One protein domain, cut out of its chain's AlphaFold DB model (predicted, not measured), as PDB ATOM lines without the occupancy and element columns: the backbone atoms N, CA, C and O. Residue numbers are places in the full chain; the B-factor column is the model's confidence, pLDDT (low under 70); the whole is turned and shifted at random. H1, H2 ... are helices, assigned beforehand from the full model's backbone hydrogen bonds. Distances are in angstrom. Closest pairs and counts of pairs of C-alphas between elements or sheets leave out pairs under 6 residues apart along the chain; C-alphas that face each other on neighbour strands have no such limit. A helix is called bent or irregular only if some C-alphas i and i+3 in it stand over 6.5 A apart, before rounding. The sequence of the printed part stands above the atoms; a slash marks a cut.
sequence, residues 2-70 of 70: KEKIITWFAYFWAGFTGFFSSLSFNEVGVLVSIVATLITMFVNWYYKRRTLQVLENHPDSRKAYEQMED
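AT A GLANCE: This is residues 2 to 70 of the 70 residues of the protein "Holin" of Photobacterium halotolerans (UniProt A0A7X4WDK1). Three helices follow one another as a flat, open zigzag: H1 leads into a sharp corner, the long H2 runs back from it as the diagonal, and the short H3 folds back from the far end of H2, on the other side of that diagonal from H1. There is no packed core, since the helices meet only near the corners, and H1 is far from H3. The printed part has 69 residues, with three named helices in the order H1, H2, H3 and no named strand, and its class is all helix. It is extended, with a radius of gyration of the C-alphas of 19.8 A, and the C-alphas span 53 by 36 by 10 A along their three main axes.

HOW THE PARTS SIT: H1, residues 2 to 21, and H2, residues 25 to 57, are close but not clearly touching, with 1 pair of C-alphas within 8 A. Their closest C-alphas, those of Phe 20 and Val 28, are 6.9 A apart. Their lines stand at a steep tilt of 46 degrees, and they run opposite ways. Residues 2 to 19 of H1 and residues 32 to 50 of H2 stand free. H2 and H3, residues 59 to 69, are close but not clearly touching, with 2 pairs of C-alphas within 8 A. Their closest C-alphas, those of Leu 55 and Arg 62, are 5.5 A apart. They run opposite ways at a shallow tilt of 34.5 degrees, only just short of steep. H1 and H3 are apart. Every O i to N i+4 pair is within hydrogen-bond range in H1, against 28 of 29 in H2 and 5 of 7 in H3.

IN THESE COORDINATES: H1 begins at C-alpha 2, at (192.750, 273.431, 177.083), and measures 28.2 A to C-alpha 21. H2, the longest helix with 33 residues, begins at C-alpha 25, at (216.379, 262.392, 154.495), and measures 48.7 A to C-alpha 57. H3 has 11 residues and ends at C-alpha 69, at (212.144, 234.375, 181.195), 16.2 A from C-alpha 59. No helix is bent.

THE WHOLE: The two C-alphas farthest apart are those of Ser 22 and Asp 60, at 54.2 A. The first and last printed C-alphas, those of Lys 2 and Asp 70, are 47.7 A apart, and Asp 70 is the chain's last residue. The printed part has no cut. The link from H1 to H2, with 3 residues, is tight, and so is the link from H2 to H3, with 1 residue. The mean pLDDT of the printed part is 79.9. Confidence is low, under 70, at 16 residues: residue 2, residues 53 to 59, residues 61 to 64, residue 66 and residues 68 to 70.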
ATOM      1  N   LYS A   2     192.541 274.182 178.340       64.88
ATOM      2  CA  LYS A   2     192.750 273.431 177.083       64.88
ATOM      3  C   LYS A   2     193.449 274.246 175.982       64.88
ATOM      4  O   LYS A   2     194.404 273.759 175.398       64.88
ATOM      5  N   GLU A   3     193.050 275.500 175.776       71.44
ATOM      6  CA  GLU A   3     193.637 276.375 174.745       71.44
ATOM      7  C   GLU A   3     195.140 276.598 174.942       71.44
ATOM      8  O   GLU A   3     195.900 276.462 173.997       71.44
ATOM      9  N   LYS A   4     195.602 276.815 176.182       72.00
ATOM     10  CA  LYS A   4     197.035 276.991 176.478       72.00
ATOM     11  C   LYS A   4     197.864 275.740 176.166       72.00
ATOM     12  O   LYS A   4     198.985 275.869 175.688       72.00
ATOM     13  N   ILE A   5     197.311 274.549 176.413       76.50
ATOM     14  CA  ILE A   5     197.966 273.272 176.091       76.50
ATOM     15  C   ILE A   5     198.063 273.111 174.574       76.50
ATOM     16  O   ILE A   5     199.128 272.785 174.064       76.50
ATOM     17  N   ILE A   6     196.976 273.398 173.854       83.38
ATOM     18  CA  ILE A   6     196.916 273.291 172.391       83.38
ATOM     19  C   ILE A   6     197.870 274.297 171.735       83.38
ATOM     20  O   ILE A   6     198.610 273.934 170.826       83.38
ATOM     21  N   THR A   7     197.917 275.536 172.224       83.00
ATOM     22  CA  THR A   7     198.831 276.572 171.730       83.00
ATOM     23  C   THR A   7     200.293 276.212 171.988       83.00
ATOM     24  O   THR A   7     201.118 276.318 171.085       83.00
ATOM     25  N   TRP A   8     200.630 275.743 173.193       87.88
ATOM     26  CA  TRP A   8     201.988 275.285 173.492       87.88
ATOM     27  C   TRP A   8     202.390 274.086 172.622       87.88
ATOM     28  O   TRP A   8     203.493 274.057 172.084       87.88
ATOM     29  N   PHE A   9     201.468 273.145 172.404       85.75
ATOM     30  CA  PHE A   9     201.675 271.998 171.522       85.75
ATOM     31  C   PHE A   9     201.862 272.414 170.054       85.75
ATOM     32  O   PHE A   9     202.679 271.827 169.351       85.75
ATOM     33  N   ALA A  10     201.166 273.461 169.601       86.12
ATOM     34  CA  ALA A  10     201.344 274.024 168.265       86.12
ATOM     35  C   ALA A  10     202.739 274.645 168.084       86.12
ATOM     36  O   ALA A  10     203.388 274.390 167.074       86.12
ATOM     37  N   TYR A  11     203.237 275.401 169.070       86.94
ATOM     38  CA  TYR A  11     204.604 275.937 169.031       86.94
ATOM     39  C   TYR A  11     205.667 274.841 169.116       86.94
ATOM     40  O   TYR A  11     206.680 274.918 168.422       86.94
ATOM     41  N   PHE A  12     205.420 273.804 169.919       89.69
ATOM     42  CA  PHE A  12     206.278 272.627 169.975       89.69
ATOM     43  C   PHE A  12     206.366 271.946 168.607       89.69
ATOM     44  O   PHE A  12     207.468 271.721 168.112       89.69
ATOM     45  N   TRP A  13     205.226 271.692 167.955       88.06
ATOM     46  CA  TRP A  13     205.214 271.102 166.617       88.06
ATOM     47  C   TRP A  13     205.851 272.004 165.564       88.06
ATOM     48  O   TRP A  13     206.592 271.504 164.729       88.06
ATOM     49  N   ALA A  14     205.632 273.318 165.616       85.81
ATOM     50  CA  ALA A  14     206.263 274.254 164.688       85.81
ATOM     51  C   ALA A  14     207.797 274.244 164.815       85.81
ATOM     52  O   ALA A  14     208.499 274.168 163.808       85.81
ATOM     53  N   GLY A  15     208.318 274.262 166.047       84.56
ATOM     54  CA  GLY A  15     209.755 274.149 166.304       84.56
ATOM     55  C   GLY A  15     210.314 272.786 165.898       84.56
ATOM     56  O   GLY A  15     211.366 272.713 165.267       84.56
ATOM     57  N   PHE A  16     209.582 271.712 166.194       85.19
ATOM     58  CA  PHE A  16     209.960 270.353 165.822       85.19
ATOM     59  C   PHE A  16     210.011 270.188 164.298       85.19
ATOM     60  O   PHE A  16     211.039 269.802 163.757       85.19
ATOM     61  N   THR A  17     208.955 270.550 163.569       83.12
ATOM     62  CA  THR A  17     208.934 270.464 162.102       83.12
ATOM     63  C   THR A  17     209.970 271.389 161.461       83.12
ATOM     64  O   THR A  17     210.608 270.989 160.491       83.12
ATOM     65  N   GLY A  18     210.204 272.583 162.017       84.06
ATOM     66  CA  GLY A  18     211.264 273.485 161.560       84.06
ATOM     67  C   GLY A  18     212.664 272.880 161.700       84.06
ATOM     68  O   GLY A  18     213.444 272.926 160.752       84.06
ATOM     69  N   PHE A  19     212.957 272.241 162.836       79.62
ATOM     70  CA  PHE A  19     214.217 271.526 163.065       79.62
ATOM     71  C   PHE A  19     214.392 270.333 162.111       79.62
ATOM     72  O   PHE A  19     215.476 270.105 161.580       79.62
ATOM     73  N   PHE A  20     213.312 269.597 161.838       78.25
ATOM     74  CA  PHE A  20     213.335 268.495 160.876       78.25
ATOM     75  C   PHE A  20     213.462 268.965 159.423       78.25
ATOM     76  O   PHE A  20     214.046 268.252 158.613       78.25
ATOM     77  N   SER A  21     212.971 270.160 159.085       75.56
ATOM     78  CA  SER A  21     213.049 270.706 157.725       75.56
ATOM     79  C   SER A  21     214.475 271.038 157.280       75.56
ATOM     80  O   SER A  21     214.714 271.128 156.077       75.56
ATOM     81  N   SER A  22     215.408 271.255 158.210       74.81
ATOM     82  CA  SER A  22     216.817 271.503 157.879       74.81
ATOM     83  C   SER A  22     217.655 270.229 157.742       74.81
ATOM     84  O   SER A  22     218.809 270.320 157.335       74.81
ATOM     85  N   LEU A  23     217.105 269.060 158.090       76.94
ATOM     86  CA  LEU A  23     217.815 267.781 158.054       76.94
ATOM     87  C   LEU A  23     217.613 267.081 156.704       76.94
ATOM     88  O   LEU A  23     216.526 267.094 156.127       76.94
ATOM     89  N   SER A  24     218.658 266.425 156.205       80.19
ATOM     90  CA  SER A  24     218.556 265.543 155.039       80.19
ATOM     91  C   SER A  24     217.715 264.295 155.356       80.19
ATOM     92  O   SER A  24     217.611 263.872 156.510       80.19
ATOM     93  N   PHE A  25     217.153 263.639 154.329       77.25
ATOM     94  CA  PHE A  25     216.379 262.392 154.495       77.25
ATOM     95  C   PHE A  25     217.130 261.308 155.286       77.25
ATOM     96  O   PHE A  25     216.511 260.547 156.030       77.25
ATOM     97  N   ASN A  26     218.457 261.252 155.147       82.62
ATOM     98  CA  ASN A  26     219.295 260.299 155.865       82.62
ATOM     99  C   ASN A  26     219.337 260.600 157.376       82.62
ATOM    100  O   ASN A  26     219.145 259.711 158.201       82.62
ATOM    101  N   GLU A  27     219.520 261.867 157.751       83.88
ATOM    102  CA  GLU A  27     219.600 262.292 159.155       83.88
ATOM    103  C   GLU A  27     218.254 262.165 159.877       83.88
ATOM    104  O   GLU A  27     218.211 261.748 161.035       83.88
ATOM    105  N   VAL A  28     217.145 262.437 159.181       83.88
ATOM    106  CA  VAL A  28     215.793 262.188 159.706       83.88
ATOM    107  C   VAL A  28     215.594 260.702 160.014       83.88
ATOM    108  O   VAL A  28     215.077 260.363 161.079       83.88
ATOM    109  N   GLY A  29     216.048 259.805 159.131       83.94
ATOM    110  CA  GLY A  29     215.978 258.358 159.355       83.94
ATOM    111  C   GLY A  29     216.761 257.902 160.591       83.94
ATOM    112  O   GLY A  29     216.249 257.112 161.388       83.94
ATOM    113  N   VAL A  30     217.967 258.441 160.797       88.38
ATOM    114  CA  VAL A  30     218.786 258.172 161.994       88.38
ATOM    115  C   VAL A  30     218.105 258.691 163.261       88.38
ATOM    116  O   VAL A  30     218.072 258.011 164.283       88.38
ATOM    117  N   LEU A  31     217.519 259.883 163.215       87.06
ATOM    118  CA  LEU A  31     216.874 260.460 164.386       87.06
ATOM    119  C   LEU A  31     215.598 259.695 164.771       87.06
ATOM    120  O   LEU A  31     215.368 259.430 165.952       87.06
ATOM    121  N   VAL A  32     214.806 259.266 163.785       87.94
ATOM    122  CA  VAL A  32     213.626 258.416 164.011       87.94
ATOM    123  C   VAL A  32     214.022 257.066 164.609       87.94
ATOM    124  O   VAL A  32     213.350 256.601 165.530       87.94
ATOM    125  N   SER A  33     215.109 256.444 164.143       86.44
ATOM    126  CA  SER A  33     215.549 255.154 164.684       86.44
ATOM    127  C   SER A  33     216.035 255.271 166.131       86.44
ATOM    128  O   SER A  33     215.630 254.458 166.960       86.44
ATOM    129  N   ILE A  34     216.780 256.326 166.481       93.00
ATOM    130  CA  ILE A  34     217.175 256.608 167.871       93.00
ATOM    131  C   ILE A  34     215.938 256.770 168.760       93.00
ATOM    132  O   ILE A  34     215.855 256.157 169.825       93.00
ATOM    133  N   VAL A  35     214.954 257.560 168.321       92.25
ATOM    134  CA  VAL A  35     213.704 257.752 169.071       92.25
ATOM    135  C   VAL A  35     212.954 256.429 169.230       92.25
ATOM    136  O   VAL A  35     212.506 256.115 170.331       92.25
ATOM    137  N   ALA A  36     212.862 255.615 168.178       91.50
ATOM    138  CA  ALA A  36     212.220 254.304 168.239       91.50
ATOM    139  C   ALA A  36     212.933 253.349 169.215       91.50
ATOM    140  O   ALA A  36     212.271 252.667 170.005       91.50
ATOM    141  N   THR A  37     214.269 253.333 169.229       94.44
ATOM    142  CA  THR A  37     215.060 252.544 170.186       94.44
ATOM    143  C   THR A  37     214.835 253.020 171.617       94.44
ATOM    144  O   THR A  37     214.599 252.196 172.501       94.44
ATOM    145  N   LEU A  38     214.837 254.334 171.855       94.25
ATOM    146  CA  LEU A  38     214.567 254.903 173.176       94.25
ATOM    147  C   LEU A  38     213.151 254.579 173.657       94.25
ATOM    148  O   LEU A  38     212.986 254.204 174.814       94.25
ATOM    149  N   ILE A  39     212.144 254.665 172.782       93.06
ATOM    150  CA  ILE A  39     210.766 254.279 173.110       93.06
ATOM    151  C   ILE A  39     210.711 252.796 173.465       93.06
ATOM    152  O   ILE A  39     210.154 252.444 174.499       93.06
ATOM    153  N   THR A  40     211.323 251.932 172.658       93.31
ATOM    154  CA  THR A  40     211.343 250.483 172.906       93.31
ATOM    155  C   THR A  40     211.998 250.162 174.247       93.31
ATOM    156  O   THR A  40     211.437 249.425 175.061       93.31
ATOM    157  N   MET A  41     213.149 250.775 174.523       93.88
ATOM    158  CA  MET A  41     213.851 250.624 175.794       93.88
ATOM    159  C   MET A  41     213.020 251.159 176.965       93.88
ATOM    160  O   MET A  41     212.936 250.504 178.001       93.88
ATOM    161  N   PHE A  42     212.378 252.319 176.806       93.75
ATOM    162  CA  PHE A  42     211.551 252.930 177.841       93.75
ATOM    163  C   PHE A  42     210.312 252.096 178.142       93.75
ATOM    164  O   PHE A  42     209.990 251.892 179.307       93.75
ATOM    165  N   VAL A  43     209.635 251.584 177.114       91.31
ATOM    166  CA  VAL A  43     208.493 250.680 177.262       91.31
ATOM    167  C   VAL A  43     208.936 249.428 178.010       91.31
ATOM    168  O   VAL A  43     208.333 249.093 179.026       91.31
ATOM    169  N   ASN A  44     210.030 248.791 177.583       89.94
ATOM    170  CA  ASN A  44     210.559 247.611 178.262       89.94
ATOM    171  C   ASN A  44     210.899 247.903 179.736       89.94
ATOM    172  O   ASN A  44     210.511 247.162 180.638       89.94
ATOM    173  N   TRP A  45     211.553 249.035 180.004       88.75
ATOM    174  CA  TRP A  45     211.874 249.475 181.360       88.75
ATOM    175  C   TRP A  45     210.624 249.784 182.193       88.75
ATOM    176  O   TRP A  45     210.556 249.407 183.362       88.75
ATOM    177  N   TYR A  46     209.617 250.429 181.605       89.50
ATOM    178  CA  TYR A  46     208.360 250.771 182.262       89.50
ATOM    179  C   TYR A  46     207.581 249.517 182.658       89.50
ATOM    180  O   TYR A  46     207.165 249.397 183.811       89.50
ATOM    181  N   TYR A  47     207.434 248.558 181.738       85.81
ATOM    182  CA  TYR A  47     206.794 247.280 182.036       85.81
ATOM    183  C   TYR A  47     207.567 246.518 183.104       85.81
ATOM    184  O   TYR A  47     206.961 246.153 184.108       85.81
ATOM    185  N   LYS A  48     208.895 246.388 182.968       82.12
ATOM    186  CA  LYS A  48     209.746 245.735 183.974       82.12
ATOM    187  C   LYS A  48     209.605 246.385 185.351       82.12
ATOM    188  O   LYS A  48     209.479 245.707 186.364       82.12
ATOM    189  N   ARG A  49     209.560 247.715 185.416       82.06
ATOM    190  CA  ARG A  49     209.405 248.443 186.682       82.06
ATOM    191  C   ARG A  49     208.020 248.258 187.305       82.06
ATOM    192  O   ARG A  49     207.903 248.315 188.528       82.06
ATOM    193  N   ARG A  50     206.977 248.065 186.496       78.19
ATOM    194  CA  ARG A  50     205.606 247.824 186.970       78.19
ATOM    195  C   ARG A  50     205.404 246.371 187.386       78.19
ATOM    196  O   ARG A  50     204.816 246.148 188.438       78.19
ATOM    197  N   THR A  51     205.936 245.406 186.640       73.69
ATOM    198  CA  THR A  51     205.898 243.993 187.037       73.69
ATOM    199  C   THR A  51     206.652 243.767 188.336       73.69
ATOM    200  O   THR A  51     206.113 243.094 189.201       73.69
ATOM    201  N   LEU A  52     207.807 244.410 188.548       70.06
ATOM    202  CA  LEU A  52     208.534 244.341 189.826       70.06
ATOM    203  C   LEU A  52     207.710 244.856 191.021       70.06
ATOM    204  O   LEU A  52     207.734 244.239 192.080       70.06
ATOM    205  N   GLN A  53     206.932 245.929 190.847       68.94
ATOM    206  CA  GLN A  53     206.044 246.452 191.901       68.94
ATOM    207  C   GLN A  53     204.856 245.522 192.197       68.94
ATOM    208  O   GLN A  53     204.395 245.434 193.332       68.94
ATOM    209  N   VAL A  54     204.339 244.830 191.179       69.44
ATOM    210  CA  VAL A  54     203.249 243.854 191.345       69.44
ATOM    211  C   VAL A  54     203.768 242.569 192.003       69.44
ATOM    212  O   VAL A  54     203.115 242.025 192.890       69.44
ATOM    213  N   LEU A  55     204.969 242.128 191.627       67.06
ATOM    214  CA  LEU A  55     205.650 240.957 192.185       67.06
ATOM    215  C   LEU A  55     206.007 241.102 193.662       67.06
ATOM    216  O   LEU A  55     205.979 240.112 194.387       67.06
ATOM    217  N   GLU A  56     206.320 242.317 194.109       68.06
ATOM    218  CA  GLU A  56     206.603 242.603 195.519       68.06
ATOM    219  C   GLU A  56     205.408 242.269 196.428       68.06
ATOM    220  O   GLU A  56     205.592 241.844 197.565       68.06
ATOM    221  N   ASN A  57     204.182 242.383 195.905       68.94
ATOM    222  CA  ASN A  57     202.952 242.140 196.657       68.94
ATOM    223  C   ASN A  57     202.421 240.698 196.534       68.94
ATOM    224  O   ASN A  57     201.598 240.286 197.348       68.94
ATOM    225  N   HIS A  58     202.890 239.916 195.552       68.25
ATOM    226  CA  HIS A  58     202.451 238.534 195.330       68.25
ATOM    227  C   HIS A  58     203.638 237.608 194.982       68.25
ATOM    228  O   HIS A  58     204.007 237.488 193.805       68.25
ATOM    229  N   PRO A  59     204.219 236.907 195.981       67.62
ATOM    230  CA  PRO A  59     205.420 236.085 195.800       67.62
ATOM    231  C   PRO A  59     205.211 234.868 194.884       67.62
ATOM    232  O   PRO A  59     206.167 234.413 194.256       67.62
ATOM    233  N   ASP A  60     203.979 234.367 194.744       71.38
ATOM    234  CA  ASP A  60     203.665 233.224 193.871       71.38
ATOM    235  C   ASP A  60     203.749 233.579 192.380       71.38
ATOM    236  O   ASP A  60     204.242 232.792 191.573       71.38
ATOM    237  N   SER A  61     203.354 234.800 192.009       67.69
ATOM    238  CA  SER A  61     203.489 235.299 190.637       67.69
ATOM    239  C   SER A  61     204.950 235.471 190.224       67.69
ATOM    240  O   SER A  61     205.258 235.291 189.053       67.69
ATOM    241  N   ARG A  62     205.873 235.745 191.159       67.94
ATOM    242  CA  ARG A  62     207.306 235.908 190.849       67.94
ATOM    243  C   ARG A  62     207.893 234.695 190.140       67.94
ATOM    244  O   ARG A  62     208.546 234.848 189.116       67.94
ATOM    245  N   LYS A  63     207.581 233.505 190.653       68.88
ATOM    246  CA  LYS A  63     208.060 232.228 190.111       68.88
ATOM    247  C   LYS A  63     207.520 231.967 188.704       68.88
ATOM    248  O   LYS A  63     208.241 231.449 187.864       68.88
ATOM    249  N   ALA A  64     206.273 232.366 188.432       69.38
ATOM    250  CA  ALA A  64     205.666 232.239 187.108       69.38
ATOM    251  C   ALA A  64     206.284 233.199 186.076       69.38
ATOM    252  O   ALA A  64     206.386 232.836 184.911       69.38
ATOM    253  N   TYR A  65     206.711 234.398 186.489       70.00
ATOM    254  CA  TYR A  65     207.461 235.311 185.619       70.00
ATOM    255  C   TYR A  65     208.891 234.818 185.362       70.00
ATOM    256  O   TYR A  65     209.322 234.843 184.216       70.00
ATOM    257  N   GLU A  66     209.597 234.335 186.390       69.19
ATOM    258  CA  GLU A  66     210.945 233.758 186.243       69.19
ATOM    259  C   GLU A  66     210.931 232.547 185.291       69.19
ATOM    260  O   GLU A  66     211.777 232.455 184.413       69.19
ATOM    261  N   GLN A  67     209.900 231.696 185.356       71.25
ATOM    262  CA  GLN A  67     209.735 230.546 184.456       71.25
ATOM    263  C   GLN A  67     209.403 230.919 182.994       71.25
ATOM    264  O   GLN A  67     209.527 230.077 182.111       71.25
ATOM    265  N   MET A  68     208.932 232.142 182.721       66.31
ATOM    266  CA  MET A  68     208.699 232.629 181.350       66.31
ATOM    267  C   MET A  68     209.920 233.353 180.763       66.31
ATOM    268  O   MET A  68     209.923 233.642 179.566       66.31
ATOM    269  N   GLU A  69     210.898 233.713 181.602       65.56
ATOM    270  CA  GLU A  69     212.144 234.375 181.195       65.56
ATOM    271  C   GLU A  69     213.280 233.362 180.907       65.56
ATOM    272  O   GLU A  69     214.221 233.730 180.205       65.56
ATOM    273  N   ASP A  70     213.157 232.110 181.381       49.62
ATOM    274  CA  ASP A  70     213.989 230.934 181.025       49.62
ATOM    275  C   ASP A  70     213.540 230.248 179.714       49.62
ATOM    276  O   ASP A  70     214.426 229.819 178.934       49.62
TER     277      ASP A  70